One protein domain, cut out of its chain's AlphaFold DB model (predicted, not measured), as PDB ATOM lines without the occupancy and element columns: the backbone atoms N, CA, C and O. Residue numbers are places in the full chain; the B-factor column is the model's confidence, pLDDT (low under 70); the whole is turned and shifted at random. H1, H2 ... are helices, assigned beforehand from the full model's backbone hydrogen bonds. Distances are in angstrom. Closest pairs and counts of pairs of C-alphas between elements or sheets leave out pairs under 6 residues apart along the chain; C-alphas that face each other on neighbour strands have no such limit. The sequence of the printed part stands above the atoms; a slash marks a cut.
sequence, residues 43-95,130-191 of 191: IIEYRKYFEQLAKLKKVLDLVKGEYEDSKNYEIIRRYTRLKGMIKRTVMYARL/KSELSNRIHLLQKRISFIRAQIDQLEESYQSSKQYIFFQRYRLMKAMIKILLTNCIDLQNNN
ATOM      1  N   ILE A  43      88.624 124.810 150.690       82.19
ATOM      2  CA  ILE A  43      89.914 124.554 151.346       82.19
ATOM      3  C   ILE A  43      90.787 123.647 150.470       82.19
ATOM      4  O   ILE A  43      91.980 123.916 150.304       82.19
ATOM      5  N   ILE A  44      90.202 122.605 149.871       86.00
ATOM      6  CA  ILE A  44      90.898 121.723 148.923       86.00
ATOM      7  C   ILE A  44      91.372 122.519 147.700       86.00
ATOM      8  O   ILE A  44      92.529 122.402 147.293       86.00
ATOM      9  N   GLU A  45      90.510 123.368 147.144       84.56
ATOM     10  CA  GLU A  45      90.834 124.235 146.011       84.56
ATOM     11  C   GLU A  45      91.969 125.217 146.341       84.56
ATOM     12  O   GLU A  45      92.949 125.321 145.599       84.56
ATOM     13  N   TYR A  46      91.892 125.883 147.496       85.19
ATOM     14  CA  TYR A  46      92.949 126.762 147.984       85.19
ATOM     15  C   TYR A  46      94.285 126.023 148.105       85.19
ATOM     16  O   TYR A  46      95.305 126.517 147.619       85.19
ATOM     17  N   ARG A  47      94.289 124.823 148.705       85.12
ATOM     18  CA  ARG A  47      95.495 123.992 148.827       85.12
ATOM     19  C   ARG A  47      96.071 123.654 147.452       85.12
ATOM     20  O   ARG A  47      97.270 123.829 147.249       85.12
ATOM     21  N   LYS A  48      95.229 123.250 146.498       87.56
ATOM     22  CA  LYS A  48      95.641 122.939 145.120       87.56
ATOM     23  C   LYS A  48      96.337 124.131 144.454       87.56
ATOM     24  O   LYS A  48      97.432 123.973 143.916       87.56
ATOM     25  N   TYR A  49      95.746 125.326 144.506       85.69
ATOM     26  CA  TYR A  49      96.369 126.521 143.922       85.69
ATOM     27  C   TYR A  49      97.631 126.949 144.667       85.69
ATOM     28  O   TYR A  49      98.613 127.357 144.045       85.69
ATOM     29  N   PHE A  50      97.649 126.826 145.992       86.69
ATOM     30  CA  PHE A  50      98.832 127.131 146.783       86.69
ATOM     31  C   PHE A  50     100.015 126.228 146.402       86.69
ATOM     32  O   PHE A  50     101.123 126.722 146.187       86.69
ATOM     33  N   GLU A  51      99.777 124.925 146.249       86.94
ATOM     34  CA  GLU A  51     100.789 123.960 145.810       86.94
ATOM     35  C   GLU A  51     101.301 124.264 144.396       86.94
ATOM     36  O   GLU A  51     102.513 124.276 144.181       86.94
ATOM     37  N   GLN A  52     100.411 124.578 143.448       85.94
ATOM     38  CA  GLN A  52     100.803 124.978 142.089       85.94
ATOM     39  C   GLN A  52     101.683 126.230 142.094       85.94
ATOM     40  O   GLN A  52     102.761 126.250 141.498       85.94
ATOM     41  N   LEU A  53     101.272 127.274 142.819       86.25
ATOM     42  CA  LEU A  53     102.058 128.499 142.921       86.25
ATOM     43  C   LEU A  53     103.422 128.235 143.576       86.25
ATOM     44  O   LEU A  53     104.428 128.805 143.151       86.25
ATOM     45  N   ALA A  54     103.482 127.373 144.594       86.25
ATOM     46  CA  ALA A  54     104.734 126.998 145.245       86.25
ATOM     47  C   ALA A  54     105.690 126.274 144.284       86.25
ATOM     48  O   ALA A  54     106.891 126.543 144.299       86.25
ATOM     49  N   LYS A  55     105.179 125.391 143.422       86.69
ATOM     50  CA  LYS A  55     105.985 124.715 142.398       86.69
ATOM     51  C   LYS A  55     106.485 125.680 141.325       86.69
ATOM     52  O   LYS A  55     107.682 125.682 141.045       86.69
ATOM     53  N   LEU A  56     105.616 126.543 140.795       86.81
ATOM     54  CA  LEU A  56     106.012 127.577 139.830       86.81
ATOM     55  C   LEU A  56     107.107 128.483 140.402       86.81
ATOM     56  O   LEU A  56     108.097 128.758 139.729       86.81
ATOM     57  N   LYS A  57     106.987 128.879 141.674       87.19
ATOM     58  CA  LYS A  57     108.034 129.638 142.372       87.19
ATOM     59  C   LYS A  57     109.359 128.886 142.436       87.19
ATOM     60  O   LYS A  57     110.378 129.474 142.107       87.19
ATOM     61  N   LYS A  58     109.355 127.592 142.780       88.88
ATOM     62  CA  LYS A  58     110.584 126.777 142.790       88.88
ATOM     63  C   LYS A  58     111.267 126.744 141.421       88.88
ATOM     64  O   LYS A  58     112.487 126.842 141.354       88.88
ATOM     65  N   VAL A  59     110.494 126.629 140.338       89.81
ATOM     66  CA  VAL A  59     111.035 126.675 138.970       89.81
ATOM     67  C   VAL A  59     111.654 128.043 138.683       89.81
ATOM     68  O   VAL A  59     112.770 128.113 138.178       89.81
ATOM     69  N   LEU A  60     110.973 129.131 139.044       90.81
ATOM     70  CA  LEU A  60     111.483 130.490 138.851       90.81
ATOM     71  C   LEU A  60     112.745 130.767 139.680       90.81
ATOM     72  O   LEU A  60     113.683 131.373 139.167       90.81
ATOM     73  N   ASP A  61     112.801 130.288 140.921       89.69
ATOM     74  CA  ASP A  61     113.979 130.405 141.784       89.69
ATOM     75  C   ASP A  61     115.170 129.624 141.207       89.69
ATOM     76  O   ASP A  61     116.295 130.127 141.201       89.69
ATOM     77  N   LEU A  62     114.924 128.431 140.651       91.75
ATOM     78  CA  LEU A  62     115.944 127.658 139.943       91.75
ATOM     79  C   LEU A  62     116.458 128.414 138.711       91.75
ATOM     80  O   LEU A  62     117.666 128.570 138.554       91.75
ATOM     81  N   VAL A  63     115.557 128.933 137.869       93.56
ATOM     82  CA  VAL A  63     115.921 129.726 136.680       93.56
ATOM     83  C   VAL A  63     116.708 130.970 137.079       93.56
ATOM     84  O   VAL A  63     117.660 131.335 136.395       93.56
ATOM     85  N   LYS A  64     116.347 131.612 138.193       94.38
ATOM     86  CA  LYS A  64     117.079 132.757 138.735       94.38
ATOM     87  C   LYS A  64     118.510 132.373 139.106       94.38
ATOM     88  O   LYS A  64     119.431 133.056 138.670       94.38
ATOM     89  N   GLY A  65     118.694 131.286 139.858       93.94
ATOM     90  CA  GLY A  65     120.020 130.773 140.215       93.94
ATOM     91  C   GLY A  65     120.853 130.439 138.978       93.94
ATOM     92  O   GLY A  65     121.931 130.991 138.787       93.94
ATOM     93  N   GLU A  66     120.297 129.643 138.063       94.56
ATOM     94  CA  GLU A  66     120.972 129.269 136.815       94.56
ATOM     95  C   GLU A  66     121.297 130.483 135.928       94.56
ATOM     96  O   GLU A  66     122.319 130.490 135.239       94.56
ATOM     97  N   TYR A  67     120.448 131.516 135.921       96.12
ATOM     98  CA  TYR A  67     120.692 132.747 135.172       96.12
ATOM     99  C   TYR A  67     121.858 133.545 135.751       96.12
ATOM    100  O   TYR A  67     122.697 134.025 134.980       96.12
ATOM    101  N   GLU A  68     121.918 133.684 137.075       96.19
ATOM    102  CA  GLU A  68     123.030 134.334 137.767       96.19
ATOM    103  C   GLU A  68     124.336 133.571 137.530       96.19
ATOM    104  O   GLU A  68     125.295 134.165 137.037       96.19
ATOM    105  N   ASP A  69     124.329 132.249 137.705       95.81
ATOM    106  CA  ASP A  69     125.484 131.392 137.422       95.81
ATOM    107  C   ASP A  69     125.930 131.515 135.961       95.81
ATOM    108  O   ASP A  69     127.124 131.580 135.660       95.81
ATOM    109  N   SER A  70     124.972 131.614 135.028       96.06
ATOM    110  CA  SER A  70     125.255 131.720 133.593       96.06
ATOM    111  C   SER A  70     126.106 132.943 133.230       96.06
ATOM    112  O   SER A  70     126.719 132.951 132.163       96.06
ATOM    113  N   LYS A  71     126.147 133.985 134.077       94.19
ATOM    114  CA  LYS A  71     126.905 135.220 133.815       94.19
ATOM    115  C   LYS A  71     128.409 134.990 133.727       94.19
ATOM    116  O   LYS A  71     129.055 135.726 132.988       94.19
ATOM    117  N   ASN A  72     128.915 133.959 134.397       95.50
ATOM    118  CA  ASN A  72     130.341 133.631 134.449       95.50
ATOM    119  C   ASN A  72     130.813 132.783 133.257       95.50
ATOM    120  O   ASN A  72     131.991 132.461 133.150       95.50
ATOM    121  N   TYR A  73     129.901 132.395 132.363       95.25
ATOM    122  CA  TYR A  73     130.220 131.566 131.208       95.25
ATOM    123  C   TYR A  73     130.449 132.412 129.956       95.25
ATOM    124  O   TYR A  73     129.762 133.409 129.716       95.25
ATOM    125  N   GLU A  74     131.342 131.928 129.095       96.19
ATOM    126  CA  GLU A  74     131.516 132.447 127.740       96.19
ATOM    127  C   GLU A  74     130.211 132.396 126.934       96.19
ATOM    128  O   GLU A  74     129.350 131.539 127.153       96.19
ATOM    129  N   ILE A  75     130.089 133.284 125.945       94.12
ATOM    130  CA  ILE A  75     128.849 133.531 125.191       94.12
ATOM    131  C   ILE A  75     128.248 132.240 124.616       94.12
ATOM    132  O   ILE A  75     127.041 132.032 124.730       94.12
ATOM    133  N   ILE A  76     129.067 131.351 124.044       95.62
ATOM    134  CA  ILE A  76     128.599 130.096 123.431       95.62
ATOM    135  C   ILE A  76     128.022 129.145 124.489       95.62
ATOM    136  O   ILE A  76     126.909 128.635 124.341       95.62
ATOM    137  N   ARG A  77     128.737 128.942 125.601       96.00
ATOM    138  CA  ARG A  77     128.270 128.092 126.711       96.00
ATOM    139  C   ARG A  77     127.025 128.684 127.364       96.00
ATOM    140  O   ARG A  77     126.053 127.972 127.630       96.00
ATOM    141  N   ARG A  78     127.028 130.001 127.563       96.88
ATOM    142  CA  ARG A  78     125.907 130.745 128.125       96.88
ATOM    143  C   ARG A  78     124.669 130.653 127.243       96.88
ATOM    144  O   ARG A  78     123.582 130.427 127.762       96.88
ATOM    145  N   TYR A  79     124.814 130.759 125.926       96.00
ATOM    146  CA  TYR A  79     123.717 130.588 124.974       96.00
ATOM    147  C   TYR A  79     123.009 129.238 125.156       96.00
ATOM    148  O   TYR A  79     121.783 129.194 125.281       96.00
ATOM    149  N   THR A  80     123.769 128.144 125.247       96.00
ATOM    150  CA  THR A  80     123.211 126.800 125.462       96.00
ATOM    151  C   THR A  80     122.470 126.698 126.796       96.00
ATOM    152  O   THR A  80     121.397 126.096 126.859       96.00
ATOM    153  N   ARG A  81     122.983 127.348 127.848       96.06
ATOM    154  CA  ARG A  81     122.314 127.432 129.156       96.06
ATOM    155  C   ARG A  81     121.009 128.226 129.093       96.06
ATOM    156  O   ARG A  81     119.994 127.714 129.550       96.06
ATOM    157  N   LEU A  82     121.002 129.413 128.476       96.25
ATOM    158  CA  LEU A  82     119.792 130.233 128.270       96.25
ATOM    159  C   LEU A  82     118.712 129.450 127.521       96.25
ATOM    160  O   LEU A  82     117.569 129.382 127.965       96.25
ATOM    161  N   LYS A  83     119.092 128.762 126.445       96.00
ATOM    162  CA  LYS A  83     118.189 127.880 125.700       96.00
ATOM    163  C   LYS A  83     117.620 126.755 126.574       96.00
ATOM    164  O   LYS A  83     116.431 126.454 126.488       96.00
ATOM    165  N   GLY A  84     118.462 126.118 127.390       94.88
ATOM    166  CA  GLY A  84     118.054 125.056 128.312       94.88
ATOM    167  C   GLY A  84     117.078 125.542 129.385       94.88
ATOM    168  O   GLY A  84     116.066 124.885 129.613       94.88
ATOM    169  N   MET A  85     117.347 126.711 129.977       95.50
ATOM    170  CA  MET A  85     116.466 127.358 130.953       95.50
ATOM    171  C   MET A  85     115.074 127.588 130.369       95.50
ATOM    172  O   MET A  85     114.100 127.106 130.933       95.50
ATOM    173  N   ILE A  86     114.984 128.230 129.198       94.81
ATOM    174  CA  ILE A  86     113.698 128.518 128.542       94.81
ATOM    175  C   ILE A  86     112.897 127.235 128.317       94.81
ATOM    176  O   ILE A  86     111.755 127.130 128.760       94.81
ATOM    177  N   LYS A  87     113.514 126.229 127.687       93.62
ATOM    178  CA  LYS A  87     112.849 124.951 127.403       93.62
ATOM    179  C   LYS A  87     112.326 124.273 128.666       93.62
ATOM    180  O   LYS A  87     111.211 123.762 128.652       93.62
ATOM    181  N   ARG A  88     113.120 124.252 129.743       92.31
ATOM    182  CA  ARG A  88     112.697 123.654 131.016       92.31
ATOM    183  C   ARG A  88     111.531 124.419 131.624       92.31
ATOM    184  O   ARG A  88     110.552 123.785 131.994       92.31
ATOM    185  N   THR A  89     111.601 125.747 131.686       92.19
ATOM    186  CA  THR A  89     110.514 126.584 132.216       92.19
ATOM    187  C   THR A  89     109.201 126.325 131.486       92.19
ATOM    188  O   THR A  89     108.177 126.089 132.124       92.19
ATOM    189  N   VAL A  90     109.242 126.289 130.153       90.19
ATOM    190  CA  VAL A  90     108.065 126.014 129.321       90.19
ATOM    191  C   VAL A  90     107.553 124.591 129.532       90.19
ATOM    192  O   VAL A  90     106.353 124.382 129.690       90.19
ATOM    193  N   MET A  91     108.447 123.599 129.592       88.06
ATOM    194  CA  MET A  91     108.070 122.209 129.858       88.06
ATOM    195  C   MET A  91     107.362 122.067 131.211       88.06
ATOM    196  O   MET A  91     106.296 121.459 131.275       88.06
ATOM    197  N   TYR A  92     107.916 122.649 132.279       82.88
ATOM    198  CA  TYR A  92     107.311 122.589 133.611       82.88
ATOM    199  C   TYR A  92     105.943 123.267 133.659       82.88
ATOM    200  O   TYR A  92     105.038 122.741 134.299       82.88
ATOM    201  N   ALA A  93     105.760 124.386 132.956       78.19
ATOM    202  CA  ALA A  93     104.458 125.044 132.886       78.19
ATOM    203  C   ALA A  93     103.408 124.211 132.134       78.19
ATOM    204  O   ALA A  93     102.247 124.186 132.540       78.19
ATOM    205  N   ARG A  94     103.815 123.498 131.075       75.06
ATOM    206  CA  ARG A  94     102.926 122.656 130.252       75.06
ATOM    207  C   ARG A  94     102.559 121.323 130.901       75.06
ATOM    208  O   ARG A  94     101.448 120.847 130.712       75.06
ATOM    209  N   LEU A  95     103.460 120.714 131.670       62.88
ATOM    210  CA  LEU A  95     103.169 119.454 132.369       62.88
ATOM    211  C   LEU A  95     102.141 119.623 133.504       62.88
ATOM    212  O   LEU A  95     101.616 118.629 133.994       62.88
ATOM    213  N   LYS A 130      83.759 133.423 154.893       62.16
ATOM    214  CA  LYS A 130      83.765 132.719 153.591       62.16
ATOM    215  C   LYS A 130      84.205 133.604 152.413       62.16
ATOM    216  O   LYS A 130      84.682 133.082 151.403       62.16
ATOM    217  N   SER A 131      84.028 134.920 152.540       69.88
ATOM    218  CA  SER A 131      84.492 135.946 151.603       69.88
ATOM    219  C   SER A 131      86.021 136.065 151.557       69.88
ATOM    220  O   SER A 131      86.584 136.192 150.475       69.88
ATOM    221  N   GLU A 132      86.716 135.939 152.686       78.69
ATOM    222  CA  GLU A 132      88.175 136.059 152.766       78.69
ATOM    223  C   GLU A 132      88.886 134.880 152.091       78.69
ATOM    224  O   GLU A 132      89.803 135.081 151.294       78.69
ATOM    225  N   LEU A 133      88.427 133.647 152.336       79.25
ATOM    226  CA  LEU A 133      88.982 132.466 151.665       79.25
ATOM    227  C   LEU A 133      88.782 132.544 150.144       79.25
ATOM    228  O   LEU A 133      89.699 132.239 149.384       79.25
ATOM    229  N   SER A 134      87.614 133.017 149.700       81.94
ATOM    230  CA  SER A 134      87.322 133.223 148.276       81.94
ATOM    231  C   SER A 134      88.259 134.259 147.646       81.94
ATOM    232  O   SER A 134      88.806 134.022 146.571       81.94
ATOM    233  N   ASN A 135      88.510 135.373 148.341       85.56
ATOM    234  CA  ASN A 135      89.443 136.405 147.888       85.56
ATOM    235  C   ASN A 135      90.871 135.860 147.764       85.56
ATOM    236  O   ASN A 135      91.573 136.151 146.794       85.56
ATOM    237  N   ARG A 136      91.299 135.027 148.719       84.88
ATOM    238  CA  ARG A 136      92.619 134.384 148.695       84.88
ATOM    239  C   ARG A 136      92.758 133.394 147.536       84.88
ATOM    240  O   ARG A 136      93.797 133.394 146.879       84.88
ATOM    241  N   ILE A 137      91.730 132.586 147.263       85.88
ATOM    242  CA  ILE A 137      91.699 131.679 146.101       85.88
ATOM    243  C   ILE A 137      91.818 132.483 144.806       85.88
ATOM    244  O   ILE A 137      92.706 132.209 144.000       85.88
ATOM    245  N   HIS A 138      91.003 133.530 144.652       87.12
ATOM    246  CA  HIS A 138      91.026 134.390 143.472       87.12
ATOM    247  C   HIS A 138      92.396 135.061 143.271       87.12
ATOM    248  O   HIS A 138      92.920 135.126 142.159       87.12
ATOM    249  N   LEU A 139      93.036 135.519 144.353       87.62
ATOM    250  CA  LEU A 139      94.382 136.086 144.294       87.62
ATOM    251  C   LEU A 139      95.430 135.052 143.847       87.62
ATOM    252  O   LEU A 139      96.296 135.375 143.031       87.62
ATOM    253  N   LEU A 140      95.366 133.817 144.358       85.31
ATOM    254  CA  LEU A 140      96.263 132.737 143.935       85.31
ATOM    255  C   LEU A 140      96.057 132.385 142.460       85.31
ATOM    256  O   LEU A 140      97.038 132.301 141.722       85.31
ATOM    257  N   GLN A 141      94.805 132.249 142.023       87.75
ATOM    258  CA  GLN A 141      94.451 132.009 140.623       87.75
ATOM    259  C   GLN A 141      95.016 133.102 139.713       87.75
ATOM    260  O   GLN A 141      95.706 132.786 138.747       87.75
ATOM    261  N   LYS A 142      94.815 134.379 140.065       89.38
ATOM    262  CA  LYS A 142      95.344 135.526 139.309       89.38
ATOM    263  C   LYS A 142      96.873 135.511 139.213       89.38
ATOM    264  O   LYS A 142      97.440 135.861 138.182       89.38
ATOM    265  N   ARG A 143      97.567 135.108 140.281       87.12
ATOM    266  CA  ARG A 143      99.037 134.992 140.277       87.12
ATOM    267  C   ARG A 143      99.511 133.852 139.381       87.12
ATOM    268  O   ARG A 143     100.470 134.027 138.636       87.12
ATOM    269  N   ILE A 144      98.845 132.702 139.445       88.38
ATOM    270  CA  ILE A 144      99.170 131.542 138.609       88.38
ATOM    271  C   ILE A 144      98.925 131.865 137.135       88.38
ATOM    272  O   ILE A 144      99.793 131.585 136.312       88.38
ATOM    273  N   SER A 145      97.789 132.487 136.802       89.75
ATOM    274  CA  SER A 145      97.473 132.869 135.424       89.75
ATOM    275  C   SER A 145      98.473 133.882 134.875       89.75
ATOM    276  O   SER A 145      98.950 133.707 133.758       89.75
ATOM    277  N   PHE A 146      98.878 134.874 135.673       90.31
ATOM    278  CA  PHE A 146      99.919 135.818 135.272       90.31
ATOM    279  C   PHE A 146     101.256 135.123 134.984       90.31
ATOM    280  O   PHE A 146     101.853 135.360 133.938       90.31
ATOM    281  N   ILE A 147     101.726 134.251 135.885       89.88
ATOM    282  CA  ILE A 147     102.997 133.536 135.684       89.88
ATOM    283  C   ILE A 147     102.921 132.667 134.425       89.88
ATOM    284  O   ILE A 147     103.864 132.659 133.640       89.88
ATOM    285  N   ARG A 148     101.801 131.971 134.199       89.75
ATOM    286  CA  ARG A 148     101.592 131.173 132.984       89.75
ATOM    287  C   ARG A 148     101.640 132.031 131.726       89.75
ATOM    288  O   ARG A 148     102.423 131.718 130.843       89.75
ATOM    289  N   ALA A 149     100.935 133.162 131.706       90.88
ATOM    290  CA  ALA A 149     100.971 134.091 130.580       90.88
ATOM    291  C   ALA A 149     102.397 134.583 130.274       90.88
ATOM    292  O   ALA A 149     102.790 134.675 129.114       90.88
ATOM    293  N   GLN A 150     103.210 134.845 131.303       92.94
ATOM    294  CA  GLN A 150     104.621 135.200 131.114       92.94
ATOM    295  C   GLN A 150     105.453 134.045 130.535       92.94
ATOM    296  O   GLN A 150     106.365 134.279 129.744       92.94
ATOM    297  N   ILE A 151     105.155 132.799 130.910       92.12
ATOM    298  CA  ILE A 151     105.830 131.617 130.360       92.12
ATOM    299  C   ILE A 151     105.389 131.345 128.915       92.12
ATOM    300  O   ILE A 151     106.228 130.994 128.086       92.12
ATOM    301  N   ASP A 152     104.118 131.560 128.588       92.62
ATOM    302  CA  ASP A 152     103.605 131.435 127.223       92.62
ATOM    303  C   ASP A 152     104.228 132.500 126.311       92.62
ATOM    304  O   ASP A 152     104.748 132.176 125.242       92.62
ATOM    305  N   GLN A 153     104.307 133.748 126.784       93.50
ATOM    306  CA  GLN A 153     105.010 134.822 126.081       93.50
ATOM    307  C   GLN A 153     106.503 134.505 125.904       93.50
ATOM    308  O   GLN A 153     107.075 134.781 124.844       93.50
ATOM    309  N   LEU A 154     107.153 133.923 126.920       93.88
ATOM    310  CA  LEU A 154     108.543 133.474 126.835       93.88
ATOM    311  C   LEU A 154     108.721 132.419 125.735       93.88
ATOM    312  O   LEU A 154     109.691 132.490 124.976       93.88
ATOM    313  N   GLU A 155     107.812 131.451 125.648       95.06
ATOM    314  CA  GLU A 155     107.845 130.411 124.623       95.06
ATOM    315  C   GLU A 155     107.640 130.990 123.228       95.06
ATOM    316  O   GLU A 155     108.452 130.722 122.346       95.06
ATOM    317  N   GLU A 156     106.604 131.801 123.020       95.12
ATOM    318  CA  GLU A 156     106.333 132.434 121.725       95.12
ATOM    319  C   GLU A 156     107.546 133.249 121.261       95.12
ATOM    320  O   GLU A 156     108.078 133.046 120.167       95.12
ATOM    321  N   SER A 157     108.073 134.087 122.156       93.50
ATOM    322  CA  SER A 157     109.274 134.887 121.923       93.50
ATOM    323  C   SER A 157     110.485 134.006 121.585       93.50
ATOM    324  O   SER A 157     111.274 134.326 120.690       93.50
ATOM    325  N   TYR A 158     110.637 132.858 122.251       95.19
ATOM    326  CA  TYR A 158     111.703 131.901 121.969       95.19
ATOM    327  C   TYR A 158     111.525 131.180 120.625       95.19
ATOM    328  O   TYR A 158     112.522 130.964 119.924       95.19
ATOM    329  N   GLN A 159     110.299 130.828 120.236       96.06
ATOM    330  CA  GLN A 159     110.006 130.235 118.931       96.06
ATOM    331  C   GLN A 159     110.321 131.228 117.810       96.06
ATOM    332  O   GLN A 159     111.102 130.892 116.917       96.06
ATOM    333  N   SER A 160     109.851 132.471 117.929       94.50
ATOM    334  CA  SER A 160     110.163 133.565 117.001       94.50
ATOM    335  C   SER A 160     111.666 133.851 116.938       94.50
ATOM    336  O   SER A 160     112.220 134.101 115.868       94.50
ATOM    337  N   SER A 161     112.386 133.691 118.058       94.62
ATOM    338  CA  SER A 161     113.841 133.889 118.104       94.62
ATOM    339  C   SER A 161     114.637 132.953 117.175       94.62
ATOM    340  O   SER A 161     115.804 133.224 116.886       94.62
ATOM    341  N   LYS A 162     114.050 131.834 116.717       93.88
ATOM    342  CA  LYS A 162     114.733 130.827 115.883       93.88
ATOM    343  C   LYS A 162     115.146 131.339 114.508       93.88
ATOM    344  O   LYS A 162     116.064 130.763 113.936       93.88
ATOM    345  N   GLN A 163     114.488 132.382 114.012       95.31
ATOM    346  CA  GLN A 163     114.757 132.967 112.698       95.31
ATOM    347  C   GLN A 163     115.983 133.893 112.702       95.31
ATOM    348  O   GLN A 163     116.522 134.211 111.648       95.31
ATOM    349  N   TYR A 164     116.447 134.316 113.881       95.25
ATOM    350  CA  TYR A 164     117.556 135.255 114.004       95.25
ATOM    351  C   TYR A 164     118.912 134.551 114.055       95.25
ATOM    352  O   TYR A 164     119.058 133.444 114.583       95.25
ATOM    353  N   ILE A 165     119.940 135.266 113.596       96.00
ATOM    354  CA  ILE A 165     121.335 134.839 113.717       96.00
ATOM    355  C   ILE A 165     121.776 134.756 115.186       96.00
ATOM    356  O   ILE A 165     121.203 135.390 116.078       96.00
ATOM    357  N   PHE A 166     122.844 133.996 115.438       94.75
ATOM    358  CA  PHE A 166     123.310 133.624 116.778       94.75
ATOM    359  C   PHE A 166     123.377 134.791 117.781       94.75
ATOM    360  O   PHE A 166     122.777 134.709 118.854       94.75
ATOM    361  N   PHE A 167     124.063 135.889 117.443       94.81
ATOM    362  CA  PHE A 167     124.260 137.010 118.372       94.81
ATOM    363  C   PHE A 167     122.959 137.740 118.718       94.81
ATOM    364  O   PHE A 167     122.730 138.082 119.882       94.81
ATOM    365  N   GLN A 168     122.087 137.951 117.731       94.81
ATOM    366  CA  GLN A 168     120.773 138.563 117.941       94.81
ATOM    367  C   GLN A 168     119.912 137.665 118.829       94.81
ATOM    368  O   GLN A 168     119.384 138.107 119.851       94.81
ATOM    369  N   ARG A 169     119.867 136.371 118.504       95.56
ATOM    370  CA  ARG A 169     119.123 135.374 119.267       95.56
ATOM    371  C   ARG A 169     119.610 135.252 120.711       95.56
ATOM    372  O   ARG A 169     118.800 135.164 121.629       95.56
ATOM    373  N   TYR A 170     120.921 135.286 120.934       95.44
ATOM    374  CA  TYR A 170     121.511 135.302 122.271       95.44
ATOM    375  C   TYR A 170     121.030 136.507 123.096       95.44
ATOM    376  O   TYR A 170     120.575 136.336 124.231       95.44
ATOM    377  N   ARG A 171     121.095 137.719 122.523       95.31
ATOM    378  CA  ARG A 171     120.634 138.951 123.190       95.31
ATOM    379  C   ARG A 171     119.152 138.871 123.541       95.31
ATOM    380  O   ARG A 171     118.785 139.209 124.665       95.31
ATOM    381  N   LEU A 172     118.341 138.375 122.609       94.56
ATOM    382  CA  LEU A 172     116.910 138.167 122.795       94.56
ATOM    383  C   LEU A 172     116.622 137.188 123.939       94.56
ATOM    384  O   LEU A 172     115.943 137.561 124.888       94.56
ATOM    385  N   MET A 173     117.205 135.985 123.933       94.69
ATOM    386  CA  MET A 173     116.979 135.003 125.006       94.69
ATOM    387  C   MET A 173     117.415 135.518 126.382       94.69
ATOM    388  O   MET A 173     116.726 135.302 127.378       94.69
ATOM    389  N   LYS A 174     118.541 136.240 126.449       96.00
ATOM    390  CA  LYS A 174     118.993 136.889 127.686       96.00
ATOM    391  C   LYS A 174     117.969 137.909 128.191       96.00
ATOM    392  O   LYS A 174     117.740 137.971 129.398       96.00
ATOM    393  N   ALA A 175     117.398 138.714 127.293       95.44
ATOM    394  CA  ALA A 175     116.381 139.702 127.633       95.44
ATOM    395  C   ALA A 175     115.082 139.032 128.096       95.44
ATOM    396  O   ALA A 175     114.570 139.404 129.143       95.44
ATOM    397  N   MET A 176     114.609 138.002 127.392       94.38
ATOM    398  CA  MET A 176     113.380 137.281 127.742       94.38
ATOM    399  C   MET A 176     113.461 136.649 129.139       94.38
ATOM    400  O   MET A 176     112.556 136.836 129.947       94.38
ATOM    401  N   ILE A 177     114.569 135.966 129.467       94.88
ATOM    402  CA  ILE A 177     114.762 135.402 130.816       94.88
ATOM    403  C   ILE A 177     114.812 136.516 131.865       94.88
ATOM    404  O   ILE A 177     114.207 136.386 132.926       94.88
ATOM    405  N   LYS A 178     115.495 137.630 131.574       94.62
ATOM    406  CA  LYS A 178     115.557 138.768 132.499       94.62
ATOM    407  C   LYS A 178     114.164 139.350 132.764       94.62
ATOM    408  O   LYS A 178     113.833 139.570 133.920       94.62
ATOM    409  N   ILE A 179     113.361 139.559 131.718       93.69
ATOM    410  CA  ILE A 179     111.988 140.078 131.818       93.69
ATOM    411  C   ILE A 179     111.120 139.131 132.648       93.69
ATOM    412  O   ILE A 179     110.483 139.582 133.597       93.69
ATOM    413  N   LEU A 180     111.159 137.822 132.358       93.69
ATOM    414  CA  LEU A 180     110.429 136.816 133.132       93.69
ATOM    415  C   LEU A 180     110.774 136.910 134.627       93.69
ATOM    416  O   LEU A 180     109.876 136.943 135.468       93.69
ATOM    417  N   LEU A 181     112.068 136.963 134.958       92.94
ATOM    418  CA  LEU A 181     112.529 137.021 136.342       92.94
ATOM    419  C   LEU A 181     112.118 138.322 137.038       92.94
ATOM    420  O   LEU A 181     111.641 138.260 138.168       92.94
ATOM    421  N   THR A 182     112.258 139.477 136.379       91.88
ATOM    422  CA  THR A 182     111.834 140.772 136.934       91.88
ATOM    423  C   THR A 182     110.338 140.764 137.246       91.88
ATOM    424  O   THR A 182     109.952 140.952 138.397       91.88
ATOM    425  N   ASN A 183     109.508 140.420 136.259       88.25
ATOM    426  CA  ASN A 183     108.050 140.432 136.395       88.25
ATOM    427  C   ASN A 183     107.563 139.462 137.487       88.25
ATOM    428  O   ASN A 183     106.580 139.724 138.179       88.25
ATOM    429  N   CYS A 184     108.255 138.335 137.671       84.00
ATOM    430  CA  CYS A 184     107.911 137.365 138.706       84.00
ATOM    431  C   CYS A 184     108.401 137.756 140.111       84.00
ATOM    432  O   CYS A 184     107.775 137.355 141.094       84.00
ATOM    433  N   ILE A 185     109.491 138.522 140.235       78.75
ATOM    434  CA  ILE A 185     109.978 139.041 141.525       78.75
ATOM    435  C   ILE A 185     109.028 140.117 142.065       78.75
ATOM    436  O   ILE A 185     108.713 140.108 143.257       78.75
ATOM    437  N   ASP A 186     108.491 140.980 141.203       72.19
ATOM    438  CA  ASP A 186     107.548 142.031 141.611       72.19
ATOM    439  C   ASP A 186     106.247 141.457 142.204       72.19
ATOM    440  O   ASP A 186     105.646 142.027 143.120       72.19
ATOM    441  N   LEU A 187     105.849 140.256 141.771       67.56
ATOM    442  CA  LEU A 187     104.746 139.508 142.377       67.56
ATOM    443  C   LEU A 187     105.057 138.953 143.776       67.56
ATOM    444  O   LEU A 187     104.132 138.670 144.543       67.56
ATOM    445  N   GLN A 188     106.331 138.742 144.110       64.12
ATOM    446  CA  GLN A 188     106.734 138.267 145.434       64.12
ATOM    447  C   GLN A 188     106.746 139.406 146.462       64.12
ATOM    448  O   GLN A 188     106.382 139.162 147.613       64.12
ATOM    449  N   ASN A 189     107.098 140.624 146.034       60.00
ATOM    450  CA  ASN A 189     107.272 141.791 146.905       60.00
ATOM    451  C   ASN A 189     105.965 142.538 147.232       60.00
ATOM    452  O   ASN A 189     105.906 143.210 148.253       60.00
ATOM    453  N   ASN A 190     104.907 142.389 146.428       51.72
ATOM    454  CA  ASN A 190     103.576 142.957 146.706       51.72
ATOM    455  C   ASN A 190     102.745 142.100 147.696       51.72
ATOM    456  O   ASN A 190     101.584 141.777 147.422       51.72
ATOM    457  N   ASN A 191     103.347 141.665 148.811       44.00
ATOM    458  CA  ASN A 191     102.661 141.001 149.933       44.00
ATOM    459  C   ASN A 191     102.924 141.733 151.244       44.00
ATOM    460  O   ASN A 191     104.119 141.847 151.600       44.00
TER     461      ASN A 191
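Overview. This is residues 43 to 95 and 130 to 191 of the 191 residues of an uncharacterized protein of Bugula neritina (UniProt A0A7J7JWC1). Two helical hairpins, H1 with H2 and H3 with H4, lie crossed one over the other, both turns at one end of a rod. The printed part has 115 residues with four named helices, all helix, an up-and-down bundle, each running against the one before. It is only just compact, close to loose, with radius of gyration of the C-alphas 15.9 A, spanning 54 by 27 by 23 A.

Arrangement. Start at H1, residues 43 to 70, and H2, residues 75 to 94, a hairpin with closest C-alphas 70 and 78, 5.6 A apart. H3, residues 130 to 163, and H4, residues 166 to 189, form another, closest at C-alphas 161 and 169, 5.6 A. Residues 43 to 56 of H1 alone touch H3, only just steep at 36 degrees, closest at C-alphas 46 and 137, 5.4 A. Every O i to N i+4 pair is within hydrogen-bond range in H1 and H2, 28 of 30 in H3, 18 of 20 in H4.

Along the chain. Find C-alpha 43 at (89.914, 124.554, 151.346), where H1 begins its 40.2 A; H3 runs 51.3 A, and H4 ends at C-alpha 189, (107.272, 141.791, 146.905).

Size, cuts and confidence. Residues 96 to 129 are not printed; C-alphas 95 and 130 are 31.7 A apart. pLDDT is under 70 at residues 95, 130 to 131 and 187 to 191.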